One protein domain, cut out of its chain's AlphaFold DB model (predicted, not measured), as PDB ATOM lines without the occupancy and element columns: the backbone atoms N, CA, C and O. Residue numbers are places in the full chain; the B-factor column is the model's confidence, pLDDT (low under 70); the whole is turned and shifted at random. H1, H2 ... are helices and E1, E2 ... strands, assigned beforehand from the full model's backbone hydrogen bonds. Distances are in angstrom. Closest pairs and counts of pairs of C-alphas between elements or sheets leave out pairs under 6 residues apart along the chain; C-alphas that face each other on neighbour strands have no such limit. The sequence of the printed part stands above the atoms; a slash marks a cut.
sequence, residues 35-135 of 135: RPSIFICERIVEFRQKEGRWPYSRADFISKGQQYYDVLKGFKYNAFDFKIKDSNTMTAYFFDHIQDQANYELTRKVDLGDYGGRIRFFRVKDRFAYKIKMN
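AT A GLANCE: This is residues 35 to 135 of the 135 residues of an uncharacterized protein of Niastella sp. CF465 (UniProt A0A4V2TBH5). A twisted, curled sheet of four antiparallel strands has the long helix H1 packed slantwise over E3 and E4 on one face, with the short helices H2 and H3 close to H1. At one end of the sheet H4 follows E2 directly and reaches out past the strands, adding to the length of the whole. The printed part has 101 residues, with four named helices and four named strands in the order H1 H2 H3 E1 E2 H4 E3 E4; the sheet's order is E1 E2 E3 E4, and the class is mixed, helices and strands. It is compact, with a radius of gyration of the C-alphas of 14.4 A, yet elongated in outline, spanning 47 by 27 by 19 A.

IN THESE COORDINATES: Find C-alpha 38 at (330.493, 435.628, 485.685); from there H1 runs 20.1 A to residue 51. Next come H2, residues 58 to 63, 8.5 A, and H3, residues 66 to 70, 6.1 A. E1 begins at C-alpha 77, (331.655, 435.301, 471.250), and runs 25.1 A to residue 86. E2, residues 89 to 97, is 24.8 A long, and H4, residues 98 to 107, is 14.2 A. E3, residues 117 to 124, measures 22.1 A; E4, residues 127 to 134, measures 23.4 A and ends at (320.218, 434.108, 476.117).

HOW THE PARTS SIT: Begin with the sheet, whose edge strands are E1 and E4. In the hairpin E1 and E2, look for N 83 and O 91, 2.8 A apart and within hydrogen-bond range. Between E2 and E3, N 92 and O 119 are 2.8 A apart; in the hairpin E3 and E4, N 118 and O 133 are 2.8 A apart. H1 is on the sheet at a height of 9.0 A, over E3 and E4, at 49 degrees to E3 on the local plane; its closest C-alpha pair with E4 is Val 45 and Phe 128, 6.4 A. H2 only grazes the sheet, with residues 58 to 61; the closest C-alphas of H2 and E1 are those of Arg 58 and Phe 80, 6.4 A. H2 and H3 touch only at the corner, the C-alphas of Ile 62 and Tyr 69 being closest at 4.7 A. With residues 40 to 43 alone, H1 only just touches H3, with 3 pairs of C-alphas within 8 A, the closest Arg 43 and Tyr 68 at 6.5 A. H4 is on the sheet, its closest C-alpha pair with E1 being Ile 98 and Tyr 77, 6.1 A; H4 and H1 are apart. In H1, H2, H3 and H4 every O i to N i+4 pair is within hydrogen-bond range.

THE WHOLE: The two C-alphas farthest apart are those of Thr 107 and Asp 126, 48.0 A. The printed part has no cut, no link is long, and no printed residue is under 70 in pLDDT.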
ATOM      1  N   ARG A  35     326.864 430.374 478.359       89.56
ATOM      2  CA  ARG A  35     326.730 431.722 478.932       89.56
ATOM      3  C   ARG A  35     328.093 432.402 479.095       89.56
ATOM      4  O   ARG A  35     329.057 431.734 479.468       89.56
ATOM      5  N   PRO A  36     328.155 433.737 478.929       89.31
ATOM      6  CA  PRO A  36     329.306 434.517 479.360       89.31
ATOM      7  C   PRO A  36     329.705 434.198 480.802       89.31
ATOM      8  O   PRO A  36     328.846 434.016 481.671       89.31
ATOM      9  N   SER A  37     331.013 434.173 481.049       89.88
ATOM     10  CA  SER A  37     331.565 433.987 482.389       89.88
ATOM     11  C   SER A  37     331.080 435.080 483.346       89.88
ATOM     12  O   SER A  37     330.981 436.255 482.979       89.88
ATOM     13  N   ILE A  38     330.832 434.696 484.600       91.31
ATOM     14  CA  ILE A  38     330.493 435.628 485.685       91.31
ATOM     15  C   ILE A  38     331.598 436.681 485.857       91.31
ATOM     16  O   ILE A  38     331.288 437.858 486.038       91.31
ATOM     17  N   PHE A  39     332.864 436.294 485.676       92.62
ATOM     18  CA  PHE A  39     334.012 437.196 485.799       92.62
ATOM     19  C   PHE A  39     333.943 438.401 484.847       92.62
ATOM     20  O   PHE A  39     334.320 439.506 485.231       92.62
ATOM     21  N   ILE A  40     333.411 438.239 483.627       94.81
ATOM     22  CA  ILE A  40     333.216 439.371 482.699       94.81
ATOM     23  C   ILE A  40     332.215 440.370 483.290       94.81
ATOM     24  O   ILE A  40     332.434 441.580 483.240       94.81
ATOM     25  N   CYS A  41     331.125 439.872 483.879       95.50
ATOM     26  CA  CYS A  41     330.102 440.719 484.488       95.50
ATOM     27  C   CYS A  41     330.667 441.501 485.679       95.50
ATOM     28  O   CYS A  41     330.409 442.697 485.810       95.50
ATOM     29  N   GLU A  42     331.462 440.839 486.518       96.00
ATOM     30  CA  GLU A  42     332.118 441.457 487.671       96.00
ATOM     31  C   GLU A  42     333.090 442.556 487.245       96.00
ATOM     32  O   GLU A  42     333.030 443.662 487.778       96.00
ATOM     33  N   ARG A  43     333.916 442.314 486.219       96.69
ATOM     34  CA  ARG A  43     334.842 443.337 485.714       96.69
ATOM     35  C   ARG A  43     334.144 444.530 485.075       96.69
ATOM     36  O   ARG A  43     334.635 445.645 485.202       96.69
ATOM     37  N   ILE A  44     332.997 444.342 484.428       97.12
ATOM     38  CA  ILE A  44     332.198 445.465 483.909       97.12
ATOM     39  C   ILE A  44     331.634 446.312 485.058       97.12
ATOM     40  O   ILE A  44     331.631 447.540 484.978       97.12
ATOM     41  N   VAL A  45     331.176 445.676 486.141       97.31
ATOM     42  CA  VAL A  45     330.731 446.398 487.341       97.31
ATOM     43  C   VAL A  45     331.897 447.139 487.997       97.31
ATOM     44  O   VAL A  45     331.755 448.314 488.331       97.31
ATOM     45  N   GLU A  46     333.055 446.499 488.121       97.19
ATOM     46  CA  GLU A  46     334.261 447.134 488.650       97.19
ATOM     47  C   GLU A  46     334.689 448.334 487.798       97.19
ATOM     48  O   GLU A  46     334.974 449.397 488.343       97.19
ATOM     49  N   PHE A  47     334.688 448.201 486.467       97.81
ATOM     50  CA  PHE A  47     334.940 449.312 485.547       97.81
ATOM     51  C   PHE A  47     334.004 450.483 485.854       97.81
ATOM     52  O   PHE A  47     334.451 451.615 486.007       97.81
ATOM     53  N   ARG A  48     332.701 450.215 486.020       97.06
ATOM     54  CA  ARG A  48     331.706 451.248 486.334       97.06
ATOM     55  C   ARG A  48     331.974 451.956 487.658       97.06
ATOM     56  O   ARG A  48     331.695 453.156 487.765       97.06
ATOM     57  N   GLN A  49     332.447 451.216 488.654       95.62
ATOM     58  CA  GLN A  49     332.790 451.740 489.974       95.62
ATOM     59  C   GLN A  49     334.071 452.580 489.931       95.62
ATOM     60  O   GLN A  49     334.092 453.651 490.528       95.62
ATOM     61  N   LYS A  50     335.099 452.130 489.202       96.75
ATOM     62  CA  LYS A  50     336.395 452.817 489.087       96.75
ATOM     63  C   LYS A  50     336.339 454.055 488.194       96.75
ATOM     64  O   LYS A  50     336.775 455.122 488.601       96.75
ATOM     65  N   GLU A  51     335.763 453.929 487.003       96.62
ATOM     66  CA  GLU A  51     335.763 454.997 485.994       96.62
ATOM     67  C   GLU A  51     334.593 455.977 486.154       96.62
ATOM     68  O   GLU A  51     334.495 456.961 485.425       96.62
ATOM     69  N   GLY A  52     333.632 455.691 487.037       96.12
ATOM     70  CA  GLY A  52     332.451 456.542 487.204       96.12
ATOM     71  C   GLY A  52     331.492 456.543 486.001       96.12
ATOM     72  O   GLY A  52     330.488 457.257 486.027       96.12
ATOM     73  N   ARG A  53     331.721 455.688 484.995       96.94
ATOM     74  CA  ARG A  53     330.906 455.548 483.777       96.94
ATOM     75  C   ARG A  53     330.883 454.110 483.260       96.94
ATOM     76  O   ARG A  53     331.715 453.293 483.632       96.94
ATOM     77  N   TRP A  54     329.930 453.804 482.387       98.00
ATOM     78  CA  TRP A  54     329.909 452.531 481.666       98.00
ATOM     79  C   TRP A  54     330.963 452.498 480.547       98.00
ATOM     80  O   TRP A  54     331.336 453.567 480.043       98.00
ATOM     81  N   PRO A  55     331.430 451.304 480.135       97.62
ATOM     82  CA  PRO A  55     332.229 451.180 478.928       97.62
ATOM     83  C   PRO A  55     331.375 451.496 477.695       97.62
ATOM     84  O   PRO A  55     330.232 451.046 477.597       97.62
ATOM     85  N   TYR A  56     331.914 452.269 476.752       96.00
ATOM     86  CA  TYR A  56     331.199 452.614 475.510       96.00
ATOM     87  C   TYR A  56     331.499 451.651 474.357       96.00
ATOM     88  O   TYR A  56     330.724 451.555 473.411       96.00
ATOM     89  N   SER A  57     332.620 450.934 474.422       96.31
ATOM     90  CA  SER A  57     333.028 449.955 473.412       96.31
ATOM     91  C   SER A  57     333.909 448.869 474.026       96.31
ATOM     92  O   SER A  57     334.460 449.043 475.115       96.31
ATOM     93  N   ARG A  58     334.090 447.748 473.315       94.62
ATOM     94  CA  ARG A  58     335.077 446.727 473.696       94.62
ATOM     95  C   ARG A  58     336.483 447.321 473.808       94.62
ATOM     96  O   ARG A  58     337.186 447.001 474.759       94.62
ATOM     97  N   ALA A  59     336.863 448.201 472.878       95.75
ATOM     98  CA  ALA A  59     338.158 448.880 472.877       95.75
ATOM     99  C   ALA A  59     338.354 449.755 474.127       95.75
ATOM    100  O   ALA A  59     339.394 449.684 474.775       95.75
ATOM    101  N   ASP A  60     337.330 450.515 474.516       97.31
ATOM    102  CA  ASP A  60     337.340 451.289 475.761       97.31
ATOM    103  C   ASP A  60     337.543 450.391 476.976       97.31
ATOM    104  O   ASP A  60     338.449 450.621 477.772       97.31
ATOM    105  N   PHE A  61     336.757 449.318 477.067       96.69
ATOM    106  CA  PHE A  61     336.831 448.378 478.174       96.69
ATOM    107  C   PHE A  61     338.236 447.783 478.337       96.69
ATOM    108  O   PHE A  61     338.797 447.831 479.429       96.69
ATOM    109  N   ILE A  62     338.842 447.290 477.251       95.44
ATOM    110  CA  ILE A  62     340.182 446.683 477.302       95.44
ATOM    111  C   ILE A  62     341.302 447.711 477.508       95.44
ATOM    112  O   ILE A  62     342.317 447.380 478.114       95.44
ATOM    113  N   SER A  63     341.128 448.953 477.046       96.06
ATOM    114  CA  SER A  63     342.165 449.992 477.144       96.06
ATOM    115  C   SER A  63     342.476 450.409 478.584       96.06
ATOM    116  O   SER A  63     343.548 450.945 478.853       96.06
ATOM    117  N   LYS A  64     341.562 450.146 479.527       95.25
ATOM    118  CA  LYS A  64     341.694 450.552 480.934       95.25
ATOM    119  C   LYS A  64     342.553 449.629 481.788       95.25
ATOM    120  O   LYS A  64     342.791 449.930 482.953       95.25
ATOM    121  N   GLY A  65     343.024 448.515 481.236       94.50
ATOM    122  CA  GLY A  65     343.979 447.657 481.919       94.50
ATOM    123  C   GLY A  65     343.902 446.198 481.501       94.50
ATOM    124  O   GLY A  65     342.863 445.696 481.070       94.50
ATOM    125  N   GLN A  66     345.014 445.497 481.717       95.44
ATOM    126  CA  GLN A  66     345.193 444.097 481.333       95.44
ATOM    127  C   GLN A  66     344.096 443.180 481.895       95.44
ATOM    128  O   GLN A  66     343.595 442.309 481.192       95.44
ATOM    129  N   GLN A  67     343.637 443.445 483.121       94.62
ATOM    130  CA  GLN A  67     342.558 442.689 483.763       94.62
ATOM    131  C   GLN A  67     341.233 442.685 482.975       94.62
ATOM    132  O   GLN A  67     340.482 441.714 483.051       94.62
ATOM    133  N   TYR A  68     340.930 443.749 482.221       95.25
ATOM    134  CA  TYR A  68     339.713 443.846 481.406       95.25
ATOM    135  C   TYR A  68     339.860 443.105 480.078       95.25
ATOM    136  O   TYR A  68     338.901 442.522 479.578       95.25
ATOM    137  N   TYR A  69     341.075 443.076 479.529       94.12
ATOM    138  CA  TYR A  69     341.406 442.225 478.392       94.12
ATOM    139  C   TYR A  69     341.367 440.739 478.773       94.12
ATOM    140  O   TYR A  69     340.795 439.925 478.051       94.12
ATOM    141  N   ASP A  70     341.925 440.382 479.930       93.75
ATOM    142  CA  ASP A  70     342.074 438.990 480.353       93.75
ATOM    143  C   ASP A  70     340.739 438.279 480.560       93.75
ATOM    144  O   ASP A  70     340.625 437.103 480.229       93.75
ATOM    145  N   VAL A  71     339.696 438.974 481.024       93.00
ATOM    146  CA  VAL A  71     338.364 438.355 481.145       93.00
ATOM    147  C   VAL A  71     337.707 438.047 479.804       93.00
ATOM    148  O   VAL A  71     336.763 437.263 479.761       93.00
ATOM    149  N   LEU A  72     338.203 438.627 478.710       91.00
ATOM    150  CA  LEU A  72     337.774 438.280 477.359       91.00
ATOM    151  C   LEU A  72     338.578 437.106 476.776       91.00
ATOM    152  O   LEU A  72     338.206 436.586 475.722       91.00
ATOM    153  N   LYS A  73     339.647 436.641 477.443       86.81
ATOM    154  CA  LYS A  73     340.349 435.413 477.047       86.81
ATOM    155  C   LYS A  73     339.428 434.215 477.275       86.81
ATOM    156  O   LYS A  73     338.908 434.009 478.367       86.81
ATOM    157  N   GLY A  74     339.208 433.427 476.226       82.31
ATOM    158  CA  GLY A  74     338.260 432.309 476.260       82.31
ATOM    159  C   GLY A  74     336.788 432.732 476.169       82.31
ATOM    160  O   GLY A  74     335.901 431.893 476.333       82.31
ATOM    161  N   PHE A  75     336.507 434.010 475.890       90.56
ATOM    162  CA  PHE A  75     335.158 434.445 475.558       90.56
ATOM    163  C   PHE A  75     334.747 433.849 474.210       90.56
ATOM    164  O   PHE A  75     335.409 434.059 473.198       90.56
ATOM    165  N   LYS A  76     333.658 433.077 474.200       92.88
ATOM    166  CA  LYS A  76     333.228 432.281 473.036       92.88
ATOM    167  C   LYS A  76     332.462 433.076 471.973       92.88
ATOM    168  O   LYS A  76     331.904 432.478 471.058       92.88
ATOM    169  N   TYR A  77     332.401 434.396 472.119       93.81
ATOM    170  CA  TYR A  77     331.655 435.301 471.250       93.81
ATOM    171  C   TYR A  77     332.612 436.330 470.671       93.81
ATOM    172  O   TYR A  77     333.385 436.955 471.404       93.81
ATOM    173  N   ASN A  78     332.552 436.514 469.359       91.12
ATOM    174  CA  ASN A  78     333.442 437.440 468.669       91.12
ATOM    175  C   ASN A  78     332.988 438.891 468.828       91.12
ATOM    176  O   ASN A  78     333.830 439.790 468.930       91.12
ATOM    177  N   ALA A  79     331.679 439.109 468.945       91.12
ATOM    178  CA  ALA A  79     331.102 440.427 469.118       91.12
ATOM    179  C   ALA A  79     330.644 440.679 470.561       91.12
ATOM    180  O   ALA A  79     330.018 439.828 471.203       91.12
ATOM    181  N   PHE A  80     330.971 441.871 471.070       93.94
ATOM    182  CA  PHE A  80     330.586 442.321 472.404       93.94
ATOM    183  C   PHE A  80     330.375 443.833 472.442       93.94
ATOM    184  O   PHE A  80     331.338 444.601 472.529       93.94
ATOM    185  N   ASP A  81     329.111 444.242 472.407       95.69
ATOM    186  CA  ASP A  81     328.722 445.639 472.229       95.69
ATOM    187  C   ASP A  81     328.019 446.196 473.457       95.69
ATOM    188  O   ASP A  81     327.236 445.508 474.115       95.69
ATOM    189  N   PHE A  82     328.238 447.478 473.738       97.50
ATOM    190  CA  PHE A  82     327.633 448.163 474.873       97.50
ATOM    191  C   PHE A  82     326.592 449.179 474.412       97.50
ATOM    192  O   PHE A  82     326.867 450.077 473.623       97.50
ATOM    193  N   LYS A  83     325.386 449.072 474.968       98.00
ATOM    194  CA  LYS A  83     324.323 450.064 474.829       98.00
ATOM    195  C   LYS A  83     324.031 450.683 476.182       98.00
ATOM    196  O   LYS A  83     323.413 450.061 477.054       98.00
ATOM    197  N   ILE A  84     324.463 451.921 476.348       98.25
ATOM    198  CA  ILE A  84     324.228 452.696 477.560       98.25
ATOM    199  C   ILE A  84     322.837 453.318 477.460       98.25
ATOM    200  O   ILE A  84     322.510 453.961 476.467       98.25
ATOM    201  N   LYS A  85     322.004 453.094 478.478       97.56
ATOM    202  CA  LYS A  85     320.719 453.791 478.600       97.56
ATOM    203  C   LYS A  85     320.886 455.055 479.437       97.56
ATOM    204  O   LYS A  85     320.402 456.109 479.054       97.56
ATOM    205  N   ASP A  86     321.551 454.920 480.580       97.00
ATOM    206  CA  ASP A  86     321.779 455.990 481.546       97.00
ATOM    207  C   ASP A  86     322.931 455.608 482.497       97.00
ATOM    208  O   ASP A  86     323.536 454.537 482.386       97.00
ATOM    209  N   SER A  87     323.243 456.476 483.461       95.75
ATOM    210  CA  SER A  87     324.317 456.251 484.439       95.75
ATOM    211  C   SER A  87     324.097 455.025 485.335       95.75
ATOM    212  O   SER A  87     325.067 454.503 485.896       95.75
ATOM    213  N   ASN A  88     322.856 454.544 485.451       97.25
ATOM    214  CA  ASN A  88     322.459 453.420 486.289       97.25
ATOM    215  C   ASN A  88     322.206 452.137 485.491       97.25
ATOM    216  O   ASN A  88     322.152 451.071 486.099       97.25
ATOM    217  N   THR A  89     322.058 452.220 484.167       98.00
ATOM    218  CA  THR A  89     321.607 451.113 483.319       98.00
ATOM    219  C   THR A  89     322.399 451.020 482.018       98.00
ATOM    220  O   THR A  89     322.441 451.954 481.215       98.00
ATOM    221  N   MET A  90     322.924 449.826 481.746       98.38
ATOM    222  CA  MET A  90     323.580 449.475 480.486       98.38
ATOM    223  C   MET A  90     323.162 448.068 480.061       98.38
ATOM    224  O   MET A  90     322.905 447.202 480.895       98.38
ATOM    225  N   THR A  91     323.086 447.820 478.760       98.31
ATOM    226  CA  THR A  91     322.962 446.468 478.207       98.31
ATOM    227  C   THR A  91     324.203 446.148 477.389       98.31
ATOM    228  O   THR A  91     324.517 446.889 476.466       98.31
ATOM    229  N   ALA A  92     324.887 445.055 477.715       97.50
ATOM    230  CA  ALA A  92     325.907 444.471 476.856       97.50
ATOM    231  C   ALA A  92     325.270 443.382 475.985       97.50
ATOM    232  O   ALA A  92     324.504 442.564 476.500       97.50
ATOM    233  N   TYR A  93     325.564 443.362 474.694       96.81
ATOM    234  CA  TYR A  93     325.113 442.347 473.747       96.81
ATOM    235  C   TYR A  93     326.293 441.467 473.371       96.81
ATOM    236  O   TYR A  93     327.393 441.971 473.183       96.81
ATOM    237  N   PHE A  94     326.061 440.164 473.277       95.25
ATOM    238  CA  PHE A  94     327.049 439.201 472.812       95.25
ATOM    239  C   PHE A  94     326.423 438.341 471.721       95.25
ATOM    240  O   PHE A  94     325.288 437.885 471.859       95.25
ATOM    241  N   PHE A  95     327.146 438.165 470.626       93.31
ATOM    242  CA  PHE A  95     326.700 437.437 469.440       93.31
ATOM    243  C   PHE A  95     327.923 436.940 468.662       93.31
ATOM    244  O   PHE A  95     329.055 437.102 469.124       93.31
ATOM    245  N   ASP A  96     327.697 436.269 467.534       91.88
ATOM    246  CA  ASP A  96     328.742 435.594 466.756       91.88
ATOM    247  C   ASP A  96     329.517 434.584 467.608       91.88
ATOM    248  O   ASP A  96     330.721 434.703 467.848       91.88
ATOM    249  N   HIS A  97     328.791 433.596 468.134       94.69
ATOM    250  CA  HIS A  97     329.409 432.506 468.874       94.69
ATOM    251  C   HIS A  97     330.271 431.649 467.943       94.69
ATOM    252  O   HIS A  97     329.850 431.324 466.834       94.69
ATOM    253  N   ILE A  98     331.429 431.190 468.420       92.94
ATOM    254  CA  ILE A  98     332.386 430.400 467.622       92.94
ATOM    255  C   ILE A  98     331.756 429.178 466.929       92.94
ATOM    256  O   ILE A  98     332.084 428.870 465.788       92.94
ATOM    257  N   GLN A  99     330.814 428.496 467.592       90.94
ATOM    258  CA  GLN A  99     330.105 427.348 467.009       90.94
ATOM    259  C   GLN A  99     329.072 427.773 465.961       90.94
ATOM    260  O   GLN A  99     328.883 427.069 464.974       90.94
ATOM    261  N   ASP A 100     328.410 428.913 466.163       89.00
ATOM    262  CA  ASP A 100     327.416 429.414 465.211       89.00
ATOM    263  C   ASP A 100     328.111 429.912 463.941       89.00
ATOM    264  O   ASP A 100     327.645 429.638 462.837       89.00
ATOM    265  N   GLN A 101     329.282 430.538 464.087       90.44
ATOM    266  CA  GLN A 101     330.128 430.915 462.962       90.44
ATOM    267  C   GLN A 101     330.635 429.689 462.196       90.44
ATOM    268  O   GLN A 101     330.492 429.645 460.977       90.44
ATOM    269  N   ALA A 102     331.153 428.669 462.889       90.94
ATOM    270  CA  ALA A 102     331.592 427.433 462.239       90.94
ATOM    271  C   ALA A 102     330.443 426.765 461.457       90.94
ATOM    272  O   ALA A 102     330.612 426.349 460.310       90.94
ATOM    273  N   ASN A 103     329.240 426.726 462.038       88.44
ATOM    274  CA  ASN A 103     328.052 426.214 461.357       88.44
ATOM    275  C   ASN A 103     327.676 427.060 460.135       88.44
ATOM    276  O   ASN A 103     327.317 426.505 459.093       88.44
ATOM    277  N   TYR A 104     327.756 428.386 460.234       89.31
ATOM    278  CA  TYR A 104     327.490 429.284 459.114       89.31
ATOM    279  C   TYR A 104     328.516 429.115 457.986       89.31
ATOM    280  O   TYR A 104     328.136 429.058 456.819       89.31
ATOM    281  N   GLU A 105     329.803 428.973 458.299       91.31
ATOM    282  CA  GLU A 105     330.859 428.741 457.307       91.31
ATOM    283  C   GLU A 105     330.633 427.436 456.527       91.31
ATOM    284  O   GLU A 105     330.806 427.413 455.305       91.31
ATOM    285  N   LEU A 106     330.157 426.387 457.209       90.62
ATOM    286  CA  LEU A 106     329.835 425.088 456.611       90.62
ATOM    287  C   LEU A 106     328.531 425.092 455.804       90.62
ATOM    288  O   LEU A 106     328.455 424.493 454.735       90.62
ATOM    289  N   THR A 107     327.481 425.729 456.322       89.94
ATOM    290  CA  THR A 107     326.117 425.584 455.780       89.94
ATOM    291  C   THR A 107     325.638 426.782 454.971       89.94
ATOM    292  O   THR A 107     324.663 426.655 454.231       89.94
ATOM    293  N   ARG A 108     326.299 427.939 455.113       89.75
ATOM    294  CA  ARG A 108     325.868 429.255 454.609       89.75
ATOM    295  C   ARG A 108     324.452 429.633 455.050       89.75
ATOM    296  O   ARG A 108     323.736 430.306 454.314       89.75
ATOM    297  N   LYS A 109     324.043 429.181 456.240       87.88
ATOM    298  CA  LYS A 109     322.726 429.456 456.824       87.88
ATOM    299  C   LYS A 109     322.849 430.141 458.172       87.88
ATOM    300  O   LYS A 109     323.652 429.737 459.006       87.88
ATOM    301  N   VAL A 110     322.009 431.143 458.391       85.50
ATOM    302  CA  VAL A 110     321.871 431.833 459.676       85.50
ATOM    303  C   VAL A 110     320.947 431.019 460.581       85.50
ATOM    304  O   VAL A 110     319.823 430.710 460.188       85.50
ATOM    305  N   ASP A 111     321.410 430.668 461.781       87.50
ATOM    306  CA  ASP A 111     320.621 429.933 462.778       87.50
ATOM    307  C   ASP A 111     319.889 430.912 463.707       87.50
ATOM    308  O   ASP A 111     320.515 431.659 464.452       87.50
ATOM    309  N   LEU A 112     318.554 430.903 463.696       85.12
ATOM    310  CA  LEU A 112     317.740 431.712 464.616       85.12
ATOM    311  C   LEU A 112     317.783 431.189 466.063       85.12
ATOM    312  O   LEU A 112     317.318 431.865 466.979       85.12
ATOM    313  N   GLY A 113     318.295 429.974 466.274       83.50
ATOM    314  CA  GLY A 113     318.514 429.348 467.576       83.50
ATOM    315  C   GLY A 113     319.918 429.570 468.146       83.50
ATOM    316  O   GLY A 113     320.365 428.738 468.943       83.50
ATOM    317  N   ASP A 114     320.605 430.640 467.732       86.50
ATOM    318  CA  ASP A 114     321.987 430.960 468.107       86.50
ATOM    319  C   ASP A 114     322.237 431.036 469.629       86.50
ATOM    320  O   ASP A 114     321.330 431.040 470.472       86.50
ATOM    321  N   TYR A 115     323.514 431.050 470.015       91.50
ATOM    322  CA  TYR A 115     323.923 431.249 471.407       91.50
ATOM    323  C   TYR A 115     323.944 432.720 471.826       91.50
ATOM    324  O   TYR A 115     324.336 433.019 472.953       91.50
ATOM    325  N   GLY A 116     323.543 433.648 470.957       93.06
ATOM    326  CA  GLY A 116     323.582 435.073 471.238       93.06
ATOM    327  C   GLY A 116     322.742 435.466 472.455       93.06
ATOM    328  O   GLY A 116     321.936 434.703 473.002       93.06
ATOM    329  N   GLY A 117     322.932 436.694 472.919       95.00
ATOM    330  CA  GLY A 117     322.161 437.203 474.034       95.00
ATOM    331  C   GLY A 117     322.595 438.571 474.521       95.00
ATOM    332  O   GLY A 117     323.260 439.355 473.844       95.00
ATOM    333  N   ARG A 118     322.148 438.888 475.735       96.69
ATOM    334  CA  ARG A 118     322.407 440.173 476.377       96.69
ATOM    335  C   ARG A 118     322.561 440.071 477.885       96.69
ATOM    336  O   ARG A 118     321.916 439.254 478.547       96.69
ATOM    337  N   ILE A 119     323.354 440.975 478.436       97.62
ATOM    338  CA  ILE A 119     323.567 441.180 479.863       97.62
ATOM    339  C   ILE A 119     323.057 442.574 480.203       97.62
ATOM    340  O   ILE A 119     323.592 443.571 479.726       97.62
ATOM    341  N   ARG A 120     322.010 442.663 481.019       98.19
ATOM    342  CA  ARG A 120     321.510 443.950 481.511       98.19
ATOM    343  C   ARG A 120     322.129 444.240 482.867       98.19
ATOM    344  O   ARG A 120     321.861 443.495 483.804       98.19
ATOM    345  N   PHE A 121     322.870 445.332 482.962       98.31
ATOM    346  CA  PHE A 121     323.397 445.903 484.195       98.31
ATOM    347  C   PHE A 121     322.456 447.001 484.682       98.31
ATOM    348  O   PHE A 121     321.938 447.782 483.880       98.31
ATOM    349  N   PHE A 122     322.191 447.034 485.983       98.00
ATOM    350  CA  PHE A 122     321.286 448.002 486.594       98.00
ATOM    351  C   PHE A 122     321.645 448.240 488.060       98.00
ATOM    352  O   PHE A 122     322.147 447.345 488.741       98.00
ATOM    353  N   ARG A 123     321.379 449.445 488.562       97.12
ATOM    354  CA  ARG A 123     321.562 449.776 489.979       97.12
ATOM    355  C   ARG A 123     320.392 449.255 490.822       97.12
ATOM    356  O   ARG A 123     319.232 449.445 490.468       97.12
ATOM    357  N   VAL A 124     320.705 448.622 491.951       96.56
ATOM    358  CA  VAL A 124     319.765 448.210 493.001       96.56
ATOM    359  C   VAL A 124     320.281 448.770 494.320       96.56
ATOM    360  O   VAL A 124     321.316 448.322 494.817       96.56
ATOM    361  N   LYS A 125     319.570 449.754 494.885       94.06
ATOM    362  CA  LYS A 125     320.050 450.547 496.031       94.06
ATOM    363  C   LYS A 125     321.443 451.127 495.722       94.06
ATOM    364  O   LYS A 125     321.581 451.892 494.769       94.06
ATOM    365  N   ASP A 126     322.478 450.687 496.434       91.88
ATOM    366  CA  ASP A 126     323.855 451.183 496.300       91.88
ATOM    367  C   ASP A 126     324.803 450.224 495.582       91.88
ATOM    368  O   ASP A 126     326.018 450.402 495.611       91.88
ATOM    369  N   ARG A 127     324.269 449.192 494.922       94.50
ATOM    370  CA  ARG A 127     325.076 448.205 494.198       94.50
ATOM    371  C   ARG A 127     324.609 448.061 492.759       94.50
ATOM    372  O   ARG A 127     323.421 448.172 492.462       94.50
ATOM    373  N   PHE A 128     325.545 447.781 491.860       96.44
ATOM    374  CA  PHE A 128     325.217 447.363 490.502       96.44
ATOM    375  C   PHE A 128     325.007 445.850 490.471       96.44
ATOM    376  O   PHE A 128     325.823 445.086 490.978       96.44
ATOM    377  N   ALA A 129     323.897 445.434 489.877       96.50
ATOM    378  CA  ALA A 129     323.540 444.047 489.632       96.50
ATOM    379  C   ALA A 129     323.436 443.797 488.124       96.50
ATOM    380  O   ALA A 129     323.368 444.735 487.324       96.50
ATOM    381  N   TYR A 130     323.400 442.525 487.730       97.56
ATOM    382  CA  TYR A 130     323.263 442.143 486.330       97.56
ATOM    383  C   TYR A 130     322.329 440.949 486.132       97.56
ATOM    384  O   TYR A 130     322.126 440.122 487.020       97.56
ATOM    385  N   LYS A 131     321.748 440.855 484.933       96.56
ATOM    386  CA  LYS A 131     320.921 439.726 484.496       96.56
ATOM    387  C   LYS A 131     321.305 439.311 483.082       96.56
ATOM    388  O   LYS A 131     321.202 440.113 482.154       96.56
ATOM    389  N   ILE A 132     321.676 438.043 482.922       95.31
ATOM    390  CA  ILE A 132     322.005 437.438 481.627       95.31
ATOM    391  C   ILE A 132     320.737 436.826 481.021       95.31
ATOM    392  O   ILE A 132     320.033 436.050 481.676       95.31
ATOM    393  N   LYS A 133     320.454 437.158 479.761       93.62
ATOM    394  CA  LYS A 133     319.407 436.540 478.945       93.62
ATOM    395  C   LYS A 133     320.031 436.031 477.646       93.62
ATOM    396  O   LYS A 133     320.569 436.830 476.890       93.62
ATOM    397  N   MET A 134     319.915 434.730 477.410       91.75
ATOM    398  CA  MET A 134     320.218 434.108 476.117       91.75
ATOM    399  C   MET A 134     319.020 434.289 475.175       91.75
ATOM    400  O   MET A 134     317.884 434.399 475.669       91.75
ATOM    401  N   ASN A 135     319.275 434.298 473.870       86.06
ATOM    402  CA  ASN A 135     318.264 434.051 472.842       86.06
ATOM    403  C   ASN A 135     317.685 432.638 472.995       86.06
ATOM    404  O   ASN A 135     318.289 431.798 473.709       86.06
TER     405      ASN A 135